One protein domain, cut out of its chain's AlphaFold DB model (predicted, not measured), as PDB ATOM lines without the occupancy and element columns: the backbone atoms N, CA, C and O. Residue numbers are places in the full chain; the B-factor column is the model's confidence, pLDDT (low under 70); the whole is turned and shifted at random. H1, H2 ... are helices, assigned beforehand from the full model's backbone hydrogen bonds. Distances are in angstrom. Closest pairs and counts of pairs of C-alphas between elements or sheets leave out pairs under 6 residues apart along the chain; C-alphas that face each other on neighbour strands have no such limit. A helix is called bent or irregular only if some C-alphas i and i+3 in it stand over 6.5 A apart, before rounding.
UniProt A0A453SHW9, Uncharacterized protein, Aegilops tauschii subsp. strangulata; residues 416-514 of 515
ATOM      1  N   GLN A 416     -32.461   4.930 -27.680       94.81
ATOM      2  CA  GLN A 416     -31.040   5.212 -27.458       94.81
ATOM      3  C   GLN A 416     -30.641   5.049 -25.982       94.81
ATOM      4  O   GLN A 416     -29.619   4.434 -25.691       94.81
ATOM      5  N   ILE A 417     -31.486   5.508 -25.050       95.12
ATOM      6  CA  ILE A 417     -31.309   5.286 -23.607       95.12
ATOM      7  C   ILE A 417     -31.311   3.790 -23.276       95.12
ATOM      8  O   ILE A 417     -30.467   3.345 -22.509       95.12
ATOM      9  N   GLN A 418     -32.221   3.005 -23.859       95.12
ATOM     10  CA  GLN A 418     -32.291   1.557 -23.630       95.12
ATOM     11  C   GLN A 418     -31.044   0.824 -24.135       95.12
ATOM     12  O   GLN A 418     -30.529  -0.035 -23.426       95.12
ATOM     13  N   LEU A 419     -30.535   1.177 -25.319       94.94
ATOM     14  CA  LEU A 419     -29.292   0.608 -25.853       94.94
ATOM     15  C   LEU A 419     -28.089   0.956 -24.964       94.94
ATOM     16  O   LEU A 419     -27.296   0.083 -24.628       94.94
ATOM     17  N   ALA A 420     -27.984   2.217 -24.536       94.31
ATOM     18  CA  ALA A 420     -26.950   2.660 -23.603       94.31
ATOM     19  C   ALA A 420     -27.023   1.922 -22.258       94.31
ATOM     20  O   ALA A 420     -26.019   1.390 -21.789       94.31
ATOM     21  N   ALA A 421     -28.215   1.835 -21.671       94.56
ATOM     22  CA  ALA A 421     -28.464   1.117 -20.428       94.56
ATOM     23  C   ALA A 421     -28.134  -0.382 -20.534       94.56
ATOM     24  O   ALA A 421     -27.550  -0.940 -19.607       94.56
ATOM     25  N   ALA A 422     -28.480  -1.029 -21.651       94.94
ATOM     26  CA  ALA A 422     -28.174  -2.437 -21.893       94.94
ATOM     27  C   ALA A 422     -26.661  -2.678 -21.982       94.94
ATOM     28  O   ALA A 422     -26.152  -3.542 -21.275       94.94
ATOM     29  N   ASN A 423     -25.936  -1.859 -22.752       94.06
ATOM     30  CA  ASN A 423     -24.479  -1.966 -22.868       94.06
ATOM     31  C   ASN A 423     -23.773  -1.752 -21.521       94.06
ATOM     32  O   ASN A 423     -22.803  -2.438 -21.212       94.06
ATOM     33  N   LEU A 424     -24.253  -0.807 -20.705       93.94
ATOM     34  CA  LEU A 424     -23.714  -0.594 -19.362       93.94
ATOM     35  C   LEU A 424     -24.038  -1.745 -18.410       93.94
ATOM     36  O   LEU A 424     -23.206  -2.081 -17.575       93.94
ATOM     37  N   SER A 425     -25.226  -2.341 -18.540       93.25
ATOM     38  CA  SER A 425     -25.627  -3.512 -17.751       93.25
ATOM     39  C   SER A 425     -24.742  -4.717 -18.083       93.25
ATOM     40  O   SER A 425     -24.214  -5.354 -17.183       93.25
ATOM     41  N   GLU A 426     -24.487  -4.967 -19.367       94.06
ATOM     42  CA  GLU A 426     -23.568  -6.021 -19.809       94.06
ATOM     43  C   GLU A 426     -22.133  -5.777 -19.310       94.06
ATOM     44  O   GLU A 426     -21.479  -6.695 -18.816       94.06
ATOM     45  N   ALA A 427     -21.656  -4.528 -19.364       93.25
ATOM     46  CA  ALA A 427     -20.328  -4.171 -18.869       93.25
ATOM     47  C   ALA A 427     -20.179  -4.389 -17.354       93.25
ATOM     48  O   ALA A 427     -19.167  -4.938 -16.912       93.25
ATOM     49  N   ILE A 428     -21.178  -3.982 -16.558       91.19
ATOM     50  CA  ILE A 428     -21.142  -4.155 -15.099       91.19
ATOM     51  C   ILE A 428     -21.350  -5.619 -14.689       91.19
ATOM     52  O   ILE A 428     -20.754  -6.054 -13.708       91.19
ATOM     53  N   ASP A 429     -22.129  -6.400 -15.443       90.12
ATOM     54  CA  ASP A 429     -22.340  -7.824 -15.162       90.12
ATOM     55  C   ASP A 429     -21.067  -8.661 -15.349       90.12
ATOM     56  O   ASP A 429     -20.911  -9.681 -14.678       90.12
ATOM     57  N   GLY A 430     -20.109  -8.189 -16.155       87.88
ATOM     58  CA  GLY A 430     -18.769  -8.782 -16.253       87.88
ATOM     59  C   GLY A 430     -17.980  -8.815 -14.934       87.88
ATOM     60  O   GLY A 430     -16.990  -9.538 -14.850       87.88
ATOM     61  N   ALA A 431     -18.418  -8.080 -13.903       86.12
ATOM     62  CA  ALA A 431     -17.798  -8.111 -12.582       86.12
ATOM     63  C   ALA A 431     -18.057  -9.439 -11.853       86.12
ATOM     64  O   ALA A 431     -17.288  -9.792 -10.965       86.12
ATOM     65  N   ASP A 432     -19.129 -10.158 -12.221       84.06
ATOM     66  CA  ASP A 432     -19.615 -11.367 -11.537       84.06
ATOM     67  C   ASP A 432     -19.823 -11.162 -10.021       84.06
ATOM     68  O   ASP A 432     -19.557 -12.024  -9.185       84.06
ATOM     69  N   GLY A 433     -20.316  -9.970  -9.665       80.94
ATOM     70  CA  GLY A 433     -20.544  -9.534  -8.290       80.94
ATOM     71  C   GLY A 433     -19.366  -8.774  -7.671       80.94
ATOM     72  O   GLY A 433     -18.221  -8.871  -8.094       80.94
ATOM     73  N   PHE A 434     -19.658  -7.997  -6.626       79.44
ATOM     74  CA  PHE A 434     -18.661  -7.202  -5.887       79.44
ATOM     75  C   PHE A 434     -18.252  -7.831  -4.544       79.44
ATOM     76  O   PHE A 434     -17.725  -7.153  -3.662       79.44
ATOM     77  N   GLN A 435     -18.499  -9.129  -4.376       76.06
ATOM     78  CA  GLN A 435     -18.144  -9.895  -3.181       76.06
ATOM     79  C   GLN A 435     -16.721 -10.458  -3.293       76.06
ATOM     80  O   GLN A 435     -16.220 -10.671  -4.394       76.06
ATOM     81  N   ASN A 436     -16.083 -10.752  -2.157       74.75
ATOM     82  CA  ASN A 436     -14.762 -11.395  -2.094       74.75
ATOM     83  C   ASN A 436     -13.661 -10.657  -2.883       74.75
ATOM     84  O   ASN A 436     -12.745 -11.278  -3.428       74.75
ATOM     85  N   THR A 437     -13.721  -9.323  -2.941       73.56
ATOM     86  CA  THR A 437     -12.762  -8.494  -3.699       73.56
ATOM     87  C   THR A 437     -11.344  -8.518  -3.118       73.56
ATOM     88  O   THR A 437     -10.406  -8.078  -3.780       73.56
ATOM     89  N   HIS A 438     -11.147  -9.115  -1.938       70.31
ATOM     90  CA  HIS A 438      -9.828  -9.486  -1.419       70.31
ATOM     91  C   HIS A 438      -9.095 -10.520  -2.302       70.31
ATOM     92  O   HIS A 438      -7.869 -10.631  -2.242       70.31
ATOM     93  N   GLN A 439      -9.819 -11.286  -3.127       78.69
ATOM     94  CA  GLN A 439      -9.237 -12.245  -4.065       78.69
ATOM     95  C   GLN A 439      -8.813 -11.540  -5.358       78.69
ATOM     96  O   GLN A 439      -9.613 -10.854  -5.994       78.69
ATOM     97  N   SER A 440      -7.564 -11.757  -5.790       80.25
ATOM     98  CA  SER A 440      -6.963 -11.062  -6.946       80.25
ATOM     99  C   SER A 440      -7.823 -11.136  -8.213       80.25
ATOM    100  O   SER A 440      -7.990 -10.133  -8.896       80.25
ATOM    101  N   GLN A 441      -8.413 -12.299  -8.505       82.56
ATOM    102  CA  GLN A 441      -9.210 -12.518  -9.715       82.56
ATOM    103  C   GLN A 441     -10.545 -11.751  -9.704       82.56
ATOM    104  O   GLN A 441     -10.916 -11.140 -10.709       82.56
ATOM    105  N   HIS A 442     -11.255 -11.745  -8.572       80.62
ATOM    106  CA  HIS A 442     -12.504 -10.990  -8.422       80.62
ATOM    107  C   HIS A 442     -12.239  -9.478  -8.400       80.62
ATOM    108  O   HIS A 442     -12.976  -8.711  -9.015       80.62
ATOM    109  N   CYS A 443     -11.133  -9.048  -7.783       79.06
ATOM    110  CA  CYS A 443     -10.684  -7.655  -7.798       79.06
ATOM    111  C   CYS A 443     -10.387  -7.149  -9.219       79.06
ATOM    112  O   CYS A 443     -10.834  -6.069  -9.606       79.06
ATOM    113  N   GLU A 444      -9.655  -7.934 -10.016       83.38
ATOM    114  CA  GLU A 444      -9.334  -7.593 -11.404       83.38
ATOM    115  C   GLU A 444     -10.585  -7.538 -12.289       83.38
ATOM    116  O   GLU A 444     -10.729  -6.597 -13.070       83.38
ATOM    117  N   SER A 445     -11.511  -8.487 -12.123       86.00
ATOM    118  CA  SER A 445     -12.769  -8.536 -12.884       86.00
ATOM    119  C   SER A 445     -13.666  -7.334 -12.567       86.00
ATOM    120  O   SER A 445     -14.098  -6.623 -13.476       86.00
ATOM    121  N   ALA A 446     -13.855  -7.023 -11.281       84.19
ATOM    122  CA  ALA A 446     -14.609  -5.853 -10.833       84.19
ATOM    123  C   ALA A 446     -13.994  -4.537 -11.340       84.19
ATOM    124  O   ALA A 446     -14.706  -3.664 -11.844       84.19
ATOM    125  N   LYS A 447     -12.663  -4.403 -11.257       83.19
ATOM    126  CA  LYS A 447     -11.944  -3.232 -11.770       83.19
ATOM    127  C   LYS A 447     -12.146  -3.067 -13.275       83.19
ATOM    128  O   LYS A 447     -12.489  -1.975 -13.721       83.19
ATOM    129  N   PHE A 448     -11.953  -4.140 -14.042       87.50
ATOM    130  CA  PHE A 448     -12.106  -4.117 -15.492       87.50
ATOM    131  C   PHE A 448     -13.531  -3.727 -15.903       87.50
ATOM    132  O   PHE A 448     -13.706  -2.865 -16.761       87.50
ATOM    133  N   SER A 449     -14.554  -4.286 -15.253       90.00
ATOM    134  CA  SER A 449     -15.952  -3.939 -15.521       90.00
ATOM    135  C   SER A 449     -16.284  -2.478 -15.236       90.00
ATOM    136  O   SER A 449     -16.991  -1.847 -16.023       90.00
ATOM    137  N   ILE A 450     -15.743  -1.898 -14.161       86.50
ATOM    138  CA  ILE A 450     -15.921  -0.467 -13.880       86.50
ATOM    139  C   ILE A 450     -15.219   0.387 -14.936       86.50
ATOM    140  O   ILE A 450     -15.809   1.348 -15.423       86.50
ATOM    141  N   GLU A 451     -14.000   0.026 -15.341       88.94
ATOM    142  CA  GLU A 451     -13.296   0.716 -16.429       88.94
ATOM    143  C   GLU A 451     -14.091   0.653 -17.748       88.94
ATOM    144  O   GLU A 451     -14.193   1.661 -18.449       88.94
ATOM    145  N   GLN A 452     -14.733  -0.481 -18.061       91.00
ATOM    146  CA  GLN A 452     -15.633  -0.597 -19.218       91.00
ATOM    147  C   GLN A 452     -16.872   0.301 -19.093       91.00
ATOM    148  O   GLN A 452     -17.244   0.969 -20.060       91.00
ATOM    149  N   VAL A 453     -17.499   0.359 -17.914       91.69
ATOM    150  CA  VAL A 453     -18.642   1.248 -17.643       91.69
ATOM    151  C   VAL A 453     -18.257   2.713 -17.852       91.69
ATOM    152  O   VAL A 453     -18.956   3.422 -18.578       91.69
ATOM    153  N   VAL A 454     -17.133   3.158 -17.281       89.81
ATOM    154  CA  VAL A 454     -16.621   4.531 -17.440       89.81
ATOM    155  C   VAL A 454     -16.363   4.841 -18.910       89.81
ATOM    156  O   VAL A 454     -16.849   5.845 -19.423       89.81
ATOM    157  N   PHE A 455     -15.693   3.939 -19.625       90.69
ATOM    158  CA  PHE A 455     -15.403   4.114 -21.046       90.69
ATOM    159  C   PHE A 455     -16.669   4.257 -21.909       90.69
ATOM    160  O   PHE A 455     -16.720   5.077 -22.830       90.69
ATOM    161  N   ILE A 456     -17.713   3.473 -21.628       90.88
ATOM    162  CA  ILE A 456     -19.000   3.587 -22.330       90.88
ATOM    163  C   ILE A 456     -19.684   4.920 -21.986       90.88
ATOM    164  O   ILE A 456     -20.212   5.579 -22.885       90.88
ATOM    165  N   LEU A 457     -19.655   5.341 -20.718       91.81
ATOM    166  CA  LEU A 457     -20.222   6.618 -20.276       91.81
ATOM    167  C   LEU A 457     -19.525   7.819 -20.919       91.81
ATOM    168  O   LEU A 457     -20.215   8.714 -21.405       91.81
ATOM    169  N   GLU A 458     -18.194   7.818 -20.997       91.25
ATOM    170  CA  GLU A 458     -17.420   8.862 -21.678       91.25
ATOM    171  C   GLU A 458     -17.816   8.978 -23.152       91.25
ATOM    172  O   GLU A 458     -18.042  10.077 -23.662       91.25
ATOM    173  N   LYS A 459     -17.988   7.843 -23.843       90.25
ATOM    174  CA  LYS A 459     -18.476   7.845 -25.229       90.25
ATOM    175  C   LYS A 459     -19.861   8.475 -25.344       90.25
ATOM    176  O   LYS A 459     -20.076   9.300 -26.232       90.25
ATOM    177  N   ILE A 460     -20.802   8.087 -24.481       92.00
ATOM    178  CA  ILE A 460     -22.170   8.632 -24.487       92.00
ATOM    179  C   ILE A 460     -22.145  10.137 -24.210       92.00
ATOM    180  O   ILE A 460     -22.794  10.898 -24.925       92.00
ATOM    181  N   HIS A 461     -21.361  10.569 -23.224       90.81
ATOM    182  CA  HIS A 461     -21.168  11.971 -22.875       90.81
ATOM    183  C   HIS A 461     -20.698  12.797 -24.078       90.81
ATOM    184  O   HIS A 461     -21.373  13.757 -24.452       90.81
ATOM    185  N   ILE A 462     -19.626  12.363 -24.754       90.00
ATOM    186  CA  ILE A 462     -19.090  13.033 -25.950       90.00
ATOM    187  C   ILE A 462     -20.155  13.137 -27.053       90.00
ATOM    188  O   ILE A 462     -20.278  14.175 -27.706       90.00
ATOM    189  N   MET A 463     -20.935  12.071 -27.263       89.50
ATOM    190  CA  MET A 463     -21.951  12.025 -28.318       89.50
ATOM    191  C   MET A 463     -23.193  12.872 -28.020       89.50
ATOM    192  O   MET A 463     -23.822  13.355 -28.960       89.50
ATOM    193  N   TRP A 464     -23.606  12.991 -26.755       91.94
ATOM    194  CA  TRP A 464     -24.918  13.541 -26.398       91.94
ATOM    195  C   TRP A 464     -24.861  14.923 -25.757       91.94
ATOM    196  O   TRP A 464     -25.767  15.713 -26.009       91.94
ATOM    197  N   GLU A 465     -23.844  15.239 -24.949       89.06
ATOM    198  CA  GLU A 465     -23.813  16.496 -24.188       89.06
ATOM    199  C   GLU A 465     -23.781  17.720 -25.105       89.06
ATOM    200  O   GLU A 465     -24.482  18.702 -24.867       89.06
ATOM    201  N   SER A 466     -22.989  17.645 -26.174       84.81
ATOM    202  CA  SER A 466     -22.842  18.738 -27.134       84.81
ATOM    203  C   SER A 466     -24.040  18.885 -28.072       84.81
ATOM    204  O   SER A 466     -24.188  19.935 -28.685       84.81
ATOM    205  N   VAL A 467     -24.892  17.859 -28.190       88.62
ATOM    206  CA  VAL A 467     -25.956  17.779 -29.203       88.62
ATOM    207  C   VAL A 467     -27.339  18.007 -28.597       88.62
ATOM    208  O   VAL A 467     -28.134  18.769 -29.151       88.62
ATOM    209  N   LEU A 468     -27.656  17.331 -27.492       90.19
ATOM    210  CA  LEU A 468     -28.984  17.352 -26.878       90.19
ATOM    211  C   LEU A 468     -29.217  18.630 -26.055       90.19
ATOM    212  O   LEU A 468     -28.281  19.158 -25.453       90.19
ATOM    213  N   PRO A 469     -30.483  19.066 -25.910       88.94
ATOM    214  CA  PRO A 469     -30.859  20.041 -24.894       88.94
ATOM    215  C   PRO A 469     -30.365  19.651 -23.503       88.94
ATOM    216  O   PRO A 469     -30.393  18.477 -23.117       88.94
ATOM    217  N   ARG A 470     -29.970  20.641 -22.703       87.62
ATOM    218  CA  ARG A 470     -29.318  20.421 -21.406       87.62
ATOM    219  C   ARG A 470     -30.222  19.670 -20.429       87.62
ATOM    220  O   ARG A 470     -29.743  18.809 -19.685       87.62
ATOM    221  N   SER A 471     -31.520  19.974 -20.420       87.81
ATOM    222  CA  SER A 471     -32.501  19.264 -19.590       87.81
ATOM    223  C   SER A 471     -32.715  17.820 -20.052       87.81
ATOM    224  O   SER A 471     -32.748  16.901 -19.227       87.81
ATOM    225  N   ILE A 472     -32.791  17.602 -21.368       91.31
ATOM    226  CA  ILE A 472     -32.968  16.278 -21.972       91.31
ATOM    227  C   ILE A 472     -31.739  15.404 -21.724       91.31
ATOM    228  O   ILE A 472     -31.899  14.261 -21.294       91.31
ATOM    229  N   TYR A 473     -30.530  15.934 -21.911       92.69
ATOM    230  CA  TYR A 473     -29.277  15.235 -21.629       92.69
ATOM    231  C   TYR A 473     -29.223  14.753 -20.177       92.69
ATOM    232  O   TYR A 473     -29.071  13.558 -19.928       92.69
ATOM    233  N   ARG A 474     -29.442  15.652 -19.205       90.69
ATOM    234  CA  ARG A 474     -29.408  15.308 -17.771       90.69
ATOM    235  C   ARG A 474     -30.403  14.208 -17.413       90.69
ATOM    236  O   ARG A 474     -30.045  13.252 -16.728       90.69
ATOM    237  N   ARG A 475     -31.642  14.321 -17.899       93.00
ATOM    238  CA  ARG A 475     -32.678  13.302 -17.683       93.00
ATOM    239  C   ARG A 475     -32.300  11.969 -18.329       93.00
ATOM    240  O   ARG A 475     -32.497  10.923 -17.722       93.00
ATOM    241  N   SER A 476     -31.731  12.004 -19.531       93.81
ATOM    242  CA  SER A 476     -31.289  10.803 -20.245       93.81
ATOM    243  C   SER A 476     -30.164  10.093 -19.492       93.81
ATOM    244  O   SER A 476     -30.265   8.894 -19.251       93.81
ATOM    245  N   MET A 477     -29.152  10.835 -19.029       92.56
ATOM    246  CA  MET A 477     -28.040  10.282 -18.249       92.56
ATOM    247  C   MET A 477     -28.500   9.647 -16.934       92.56
ATOM    248  O   MET A 477     -27.999   8.588 -16.564       92.56
ATOM    249  N   PHE A 478     -29.498  10.228 -16.261       91.50
ATOM    250  CA  PHE A 478     -30.097   9.618 -15.071       91.50
ATOM    251  C   PHE A 478     -30.679   8.225 -15.367       91.50
ATOM    252  O   PHE A 478     -30.428   7.274 -14.628       91.50
ATOM    253  N   HIS A 479     -31.415   8.079 -16.473       92.69
ATOM    254  CA  HIS A 479     -31.968   6.786 -16.877       92.69
ATOM    255  C   HIS A 479     -30.893   5.783 -17.311       92.69
ATOM    256  O   HIS A 479     -31.024   4.598 -17.019       92.69
ATOM    257  N   VAL A 480     -29.834   6.253 -17.976       93.81
ATOM    258  CA  VAL A 480     -28.702   5.422 -18.417       93.81
ATOM    259  C   VAL A 480     -27.914   4.861 -17.227       93.81
ATOM    260  O   VAL A 480     -27.545   3.691 -17.243       93.81
ATOM    261  N   LEU A 481     -27.696   5.658 -16.177       90.75
ATOM    262  CA  LEU A 481     -26.933   5.250 -14.988       90.75
ATOM    263  C   LEU A 481     -27.734   4.398 -13.991       90.75
ATOM    264  O   LEU A 481     -27.149   3.656 -13.202       90.75
ATOM    265  N   GLY A 482     -29.066   4.492 -14.011       90.12
ATOM    266  CA  GLY A 482     -29.948   3.795 -13.070       90.12
ATOM    267  C   GLY A 482     -29.670   2.289 -12.913       90.12
ATOM    268  O   GLY A 482     -29.539   1.831 -11.775       90.12
ATOM    269  N   PRO A 483     -29.541   1.507 -14.005       89.12
ATOM    270  CA  PRO A 483     -29.233   0.077 -13.932       89.12
ATOM    271  C   PRO A 483     -27.894  -0.228 -13.255       89.12
ATOM    272  O   PRO A 483     -27.834  -1.129 -12.421       89.12
ATOM    273  N   VAL A 484     -26.852   0.557 -13.548       88.38
ATOM    274  CA  VAL A 484     -25.511   0.388 -12.962       88.38
ATOM    275  C   VAL A 484     -25.567   0.587 -11.451       88.38
ATOM    276  O   VAL A 484     -25.138  -0.281 -10.693       88.38
ATOM    277  N   PHE A 485     -26.173   1.687 -10.992       87.56
ATOM    278  CA  PHE A 485     -26.329   1.939  -9.559       87.56
ATOM    279  C   PHE A 485     -27.187   0.881  -8.873       87.56
ATOM    280  O   PHE A 485     -26.868   0.458  -7.763       87.56
ATOM    281  N   SER A 486     -28.258   0.424  -9.529       89.19
ATOM    282  CA  SER A 486     -29.096  -0.649  -8.996       89.19
ATOM    283  C   SER A 486     -28.310  -1.948  -8.824       89.19
ATOM    284  O   SER A 486     -28.457  -2.600  -7.791       89.19
ATOM    285  N   ARG A 487     -27.457  -2.308  -9.793       85.62
ATOM    286  CA  ARG A 487     -26.609  -3.503  -9.730       85.62
ATOM    287  C   ARG A 487     -25.588  -3.413  -8.600       85.62
ATOM    288  O   ARG A 487     -25.587  -4.280  -7.736       85.62
ATOM    289  N   ILE A 488     -24.811  -2.329  -8.550       83.75
ATOM    290  CA  ILE A 488     -23.806  -2.106  -7.498       83.75
ATOM    291  C   ILE A 488     -24.461  -2.135  -6.111       83.75
ATOM    292  O   ILE A 488     -23.970  -2.806  -5.211       83.75
ATOM    293  N   THR A 489     -25.607  -1.464  -5.946       84.62
ATOM    294  CA  THR A 489     -26.324  -1.430  -4.660       84.62
ATOM    295  C   THR A 489     -26.782  -2.824  -4.234       84.62
ATOM    296  O   THR A 489     -26.649  -3.177  -3.067       84.62
ATOM    297  N   LYS A 490     -27.309  -3.635  -5.161       86.50
ATOM    298  CA  LYS A 490     -27.716  -5.017  -4.860       86.50
ATOM    299  C   LYS A 490     -26.535  -5.863  -4.401       86.50
ATOM    300  O   LYS A 490     -26.678  -6.593  -3.430       86.50
ATOM    301  N   ASP A 491     -25.388  -5.730  -5.056       82.31
ATOM    302  CA  ASP A 491     -24.210  -6.537  -4.736       82.31
ATOM    303  C   ASP A 491     -23.581  -6.114  -3.410       82.31
ATOM    304  O   ASP A 491     -23.204  -6.970  -2.613       82.31
ATOM    305  N   MET A 492     -23.555  -4.808  -3.127       77.69
ATOM    306  CA  MET A 492     -23.138  -4.268  -1.830       77.69
ATOM    307  C   MET A 492     -24.008  -4.777  -0.677       77.69
ATOM    308  O   MET A 492     -23.489  -5.073   0.395       77.69
ATOM    309  N   LEU A 493     -25.324  -4.891  -0.883       80.69
ATOM    310  CA  LEU A 493     -26.252  -5.381   0.143       80.69
ATOM    311  C   LEU A 493     -26.084  -6.874   0.463       80.69
ATOM    312  O   LEU A 493     -26.639  -7.333   1.456       80.69
ATOM    313  N   LEU A 494     -25.356  -7.628  -0.362       80.06
ATOM    314  CA  LEU A 494     -25.108  -9.058  -0.168       80.06
ATOM    315  C   LEU A 494     -23.765  -9.352   0.530       80.06
ATOM    316  O   LEU A 494     -23.369 -10.511   0.610       80.06
ATOM    317  N   ILE A 495     -23.034  -8.331   0.985       74.75
ATOM    318  CA  ILE A 495     -21.773  -8.505   1.716       74.75
ATOM    319  C   ILE A 495     -22.101  -8.716   3.204       74.75
ATOM    320  O   ILE A 495     -22.495  -7.773   3.885       74.75
ATOM    321  N   ASP A 496     -21.953  -9.951   3.696       60.88
ATOM    322  CA  ASP A 496     -22.358 -10.354   5.057       60.88
ATOM    323  C   ASP A 496     -21.495  -9.738   6.177       60.88
ATOM    324  O   ASP A 496     -22.005  -9.462   7.263       60.88
ATOM    325  N   ASP A 497     -20.201  -9.506   5.928       64.12
ATOM    326  CA  ASP A 497     -19.261  -8.933   6.899       64.12
ATOM    327  C   ASP A 497     -18.250  -8.048   6.149       64.12
ATOM    328  O   ASP A 497     -17.264  -8.523   5.585       64.12
ATOM    329  N   MET A 498     -18.540  -6.747   6.046       59.94
ATOM    330  CA  MET A 498     -17.702  -5.793   5.316       59.94
ATOM    331  C   MET A 498     -16.352  -5.605   6.026       59.94
ATOM    332  O   MET A 498     -16.200  -4.730   6.884       59.94
ATOM    333  N   ALA A 499     -15.342  -6.391   5.653       62.88
ATOM    334  CA  ALA A 499     -13.973  -6.139   6.087       62.88
ATOM    335  C   ALA A 499     -13.541  -4.718   5.663       62.88
ATOM    336  O   ALA A 499     -13.926  -4.215   4.599       62.88
ATOM    337  N   ALA A 500     -12.739  -4.045   6.495       58.31
ATOM    338  CA  ALA A 500     -12.313  -2.666   6.243       58.31
ATOM    339  C   ALA A 500     -11.593  -2.515   4.888       58.31
ATOM    340  O   ALA A 500     -11.845  -1.541   4.181       58.31
ATOM    341  N   GLU A 501     -10.772  -3.498   4.494       58.47
ATOM    342  CA  GLU A 501     -10.110  -3.557   3.181       58.47
ATOM    343  C   GLU A 501     -11.105  -3.627   2.008       58.47
ATOM    344  O   GLU A 501     -10.971  -2.861   1.052       58.47
ATOM    345  N   GLU A 502     -12.128  -4.488   2.086       57.91
ATOM    346  CA  GLU A 502     -13.137  -4.648   1.024       57.91
ATOM    347  C   GLU A 502     -14.001  -3.390   0.884       57.91
ATOM    348  O   GLU A 502     -14.276  -2.927  -0.223       57.91
ATOM    349  N   THR A 503     -14.347  -2.763   2.012       63.31
ATOM    350  CA  THR A 503     -15.061  -1.480   2.044       63.31
ATOM    351  C   THR A 503     -14.259  -0.385   1.343       63.31
ATOM    352  O   THR A 503     -14.797   0.372   0.537       63.31
ATOM    353  N   LEU A 504     -12.954  -0.306   1.620       59.16
ATOM    354  CA  LEU A 504     -12.063   0.701   1.048       59.16
ATOM    355  C   LEU A 504     -11.869   0.482  -0.457       59.16
ATOM    356  O   LEU A 504     -11.903   1.448  -1.218       59.16
ATOM    357  N   GLN A 505     -11.735  -0.769  -0.906       62.19
ATOM    358  CA  GLN A 505     -11.621  -1.106  -2.326       62.19
ATOM    359  C   GLN A 505     -12.899  -0.790  -3.100       62.19
ATOM    360  O   GLN A 505     -12.823  -0.105  -4.119       62.19
ATOM    361  N   VAL A 506     -14.069  -1.190  -2.599       62.38
ATOM    362  CA  VAL A 506     -15.353  -0.888  -3.246       62.38
ATOM    363  C   VAL A 506     -15.625   0.624  -3.266       62.38
ATOM    364  O   VAL A 506     -16.069   1.155  -4.283       62.38
ATOM    365  N   ILE A 507     -15.287   1.358  -2.200       61.97
ATOM    366  CA  ILE A 507     -15.385   2.827  -2.179       61.97
ATOM    367  C   ILE A 507     -14.425   3.461  -3.195       61.97
ATOM    368  O   ILE A 507     -14.834   4.362  -3.922       61.97
ATOM    369  N   ILE A 508     -13.176   2.994  -3.299       61.72
ATOM    370  CA  ILE A 508     -12.216   3.483  -4.305       61.72
ATOM    371  C   ILE A 508     -12.732   3.218  -5.722       61.72
ATOM    372  O   ILE A 508     -12.596   4.078  -6.589       61.72
ATOM    373  N   PHE A 509     -13.327   2.053  -5.956       63.56
ATOM    374  CA  PHE A 509     -13.910   1.670  -7.236       63.56
ATOM    375  C   PHE A 509     -15.100   2.559  -7.619       63.56
ATOM    376  O   PHE A 509     -15.119   3.107  -8.722       63.56
ATOM    377  N   CYS A 510     -16.030   2.800  -6.693       58.78
ATOM    378  CA  CYS A 510     -17.147   3.718  -6.912       58.78
ATOM    379  C   CYS A 510     -16.686   5.175  -7.078       58.78
ATOM    380  O   CYS A 510     -17.208   5.882  -7.932       58.78
ATOM    381  N   LEU A 511     -15.697   5.633  -6.303       54.53
ATOM    382  CA  LEU A 511     -15.191   7.008  -6.382       54.53
ATOM    383  C   LEU A 511     -14.374   7.269  -7.653       54.53
ATOM    384  O   LEU A 511     -14.499   8.348  -8.218       54.53
ATOM    385  N   LYS A 512     -13.578   6.302  -8.128       56.22
ATOM    386  CA  LYS A 512     -12.828   6.428  -9.392       56.22
ATOM    387  C   LYS A 512     -13.708   6.309 -10.633       56.22
ATOM    388  O   LYS A 512     -13.329   6.832 -11.670       56.22
ATOM    389  N   GLY A 513     -14.841   5.611 -10.544       49.28
ATOM    390  CA  GLY A 513     -15.799   5.506 -11.646       49.28
ATOM    391  C   GLY A 513     -16.784   6.677 -11.752       49.28
ATOM    392  O   GLY A 513     -17.458   6.802 -12.770       49.28
ATOM    393  N   LEU A 514     -16.897   7.509 -10.707       45.12
ATOM    394  CA  LEU A 514     -17.848   8.630 -10.620       45.12
ATOM    395  C   LEU A 514     -17.196  10.022 -10.644       45.12
ATOM    396  O   LEU A 514     -17.929  11.007 -10.752       45.12
TER     397      LEU A 514
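What this domain is: This is residues 416 to 514 of the 515 residues of an uncharacterized protein of Aegilops tauschii subsp. strangulata (UniProt A0A453SHW9). Four helices lie lengthwise round a rod-shaped bundle, with H1 packed beside the long helix H2 on one side and the last part of H4 on its other side. H3, bent into two arms, runs along H1, and its second arm H3b comes near H4 without touching it, which leaves the ring of helices loosely closed. H3a lies in one half of the rod's length and H4 in the other. The printed part has 99 residues with four named helices, H1 to H4 in order along the chain, and no named strand; the class is all helix. The whole is compact, with a radius of gyration of the C-alphas of 14.5 A and spans of 44 by 20 by 20 A.

Where its parts are: H2, the longest helix, covers residues 440 to 464 and is 36.1 A long, from C-alpha 440 at (-6.963, -11.062, -6.946) to C-alpha 464 at (-24.918, 13.541, -26.398). H1 covers residues 416 to 429, 19.9 A, with C-alpha 416 at (-31.040, 5.212, -27.458). H3, residues 470 to 492, was assigned as one helix by its hydrogen bonds but is bent, with C-alphas 480 and 483 7.0 A apart. Its arms are H3a, residues 470 to 480, 15.3 A, and H3b, residues 483 to 492, 14.2 A. H4 covers residues 500 to 514, 21.0 A, ending with C-alpha 514 at (-17.848, 8.630, -10.620).

How they stand to each other: H1 and H2 form a helical hairpin; they touch, closest at the C-alphas of Ile 428 and Ser 449, 5.2 A apart, at a shallow tilt of 14 degrees, opposite ways. H2 also touches H4, through residues 447 to 454 of H2 and 509 to 513 of H4 alone; the closest C-alphas are those of Val 454 and Gly 513, 5.9 A apart, and the two run the same way at a shallow tilt of 18 degrees. H1 touches H3a, closest at the C-alphas of Ala 421 and Val 480, 4.8 A apart, at a steep tilt of 39 degrees, the same way. H1 touches H3b, closest at the C-alphas of Ser 425 and Val 484, 6.2 A apart, at a shallow tilt of 24 degrees, the same way. H1, H2 and H3a make an up and down bundle, each running against the one before it in the chain. H3a and H3b stand at a steep tilt of 43 degrees. H3b and H4 are near each other, with 5 pairs of C-alphas within 10 A. H2 and H3b are only just apart, at 8.4 A, and H1 and H4 are apart. In H1, H2, H3a, H3b and H4 every O i to N i+4 pair is within hydrogen-bond range.

The domain as a whole: The two C-alphas farthest apart are those of Val 467 and Asp 497, at 45.4 A. The printed part, residues 416 to 514, has no cut. The link from H2 to H3 is tight, those from H1 to H2 and from H3 to H4 are short, and no link is long. The mean pLDDT of the printed part is 82.2; residues 496 to 514 are under 70, and H4 has a mean of 58.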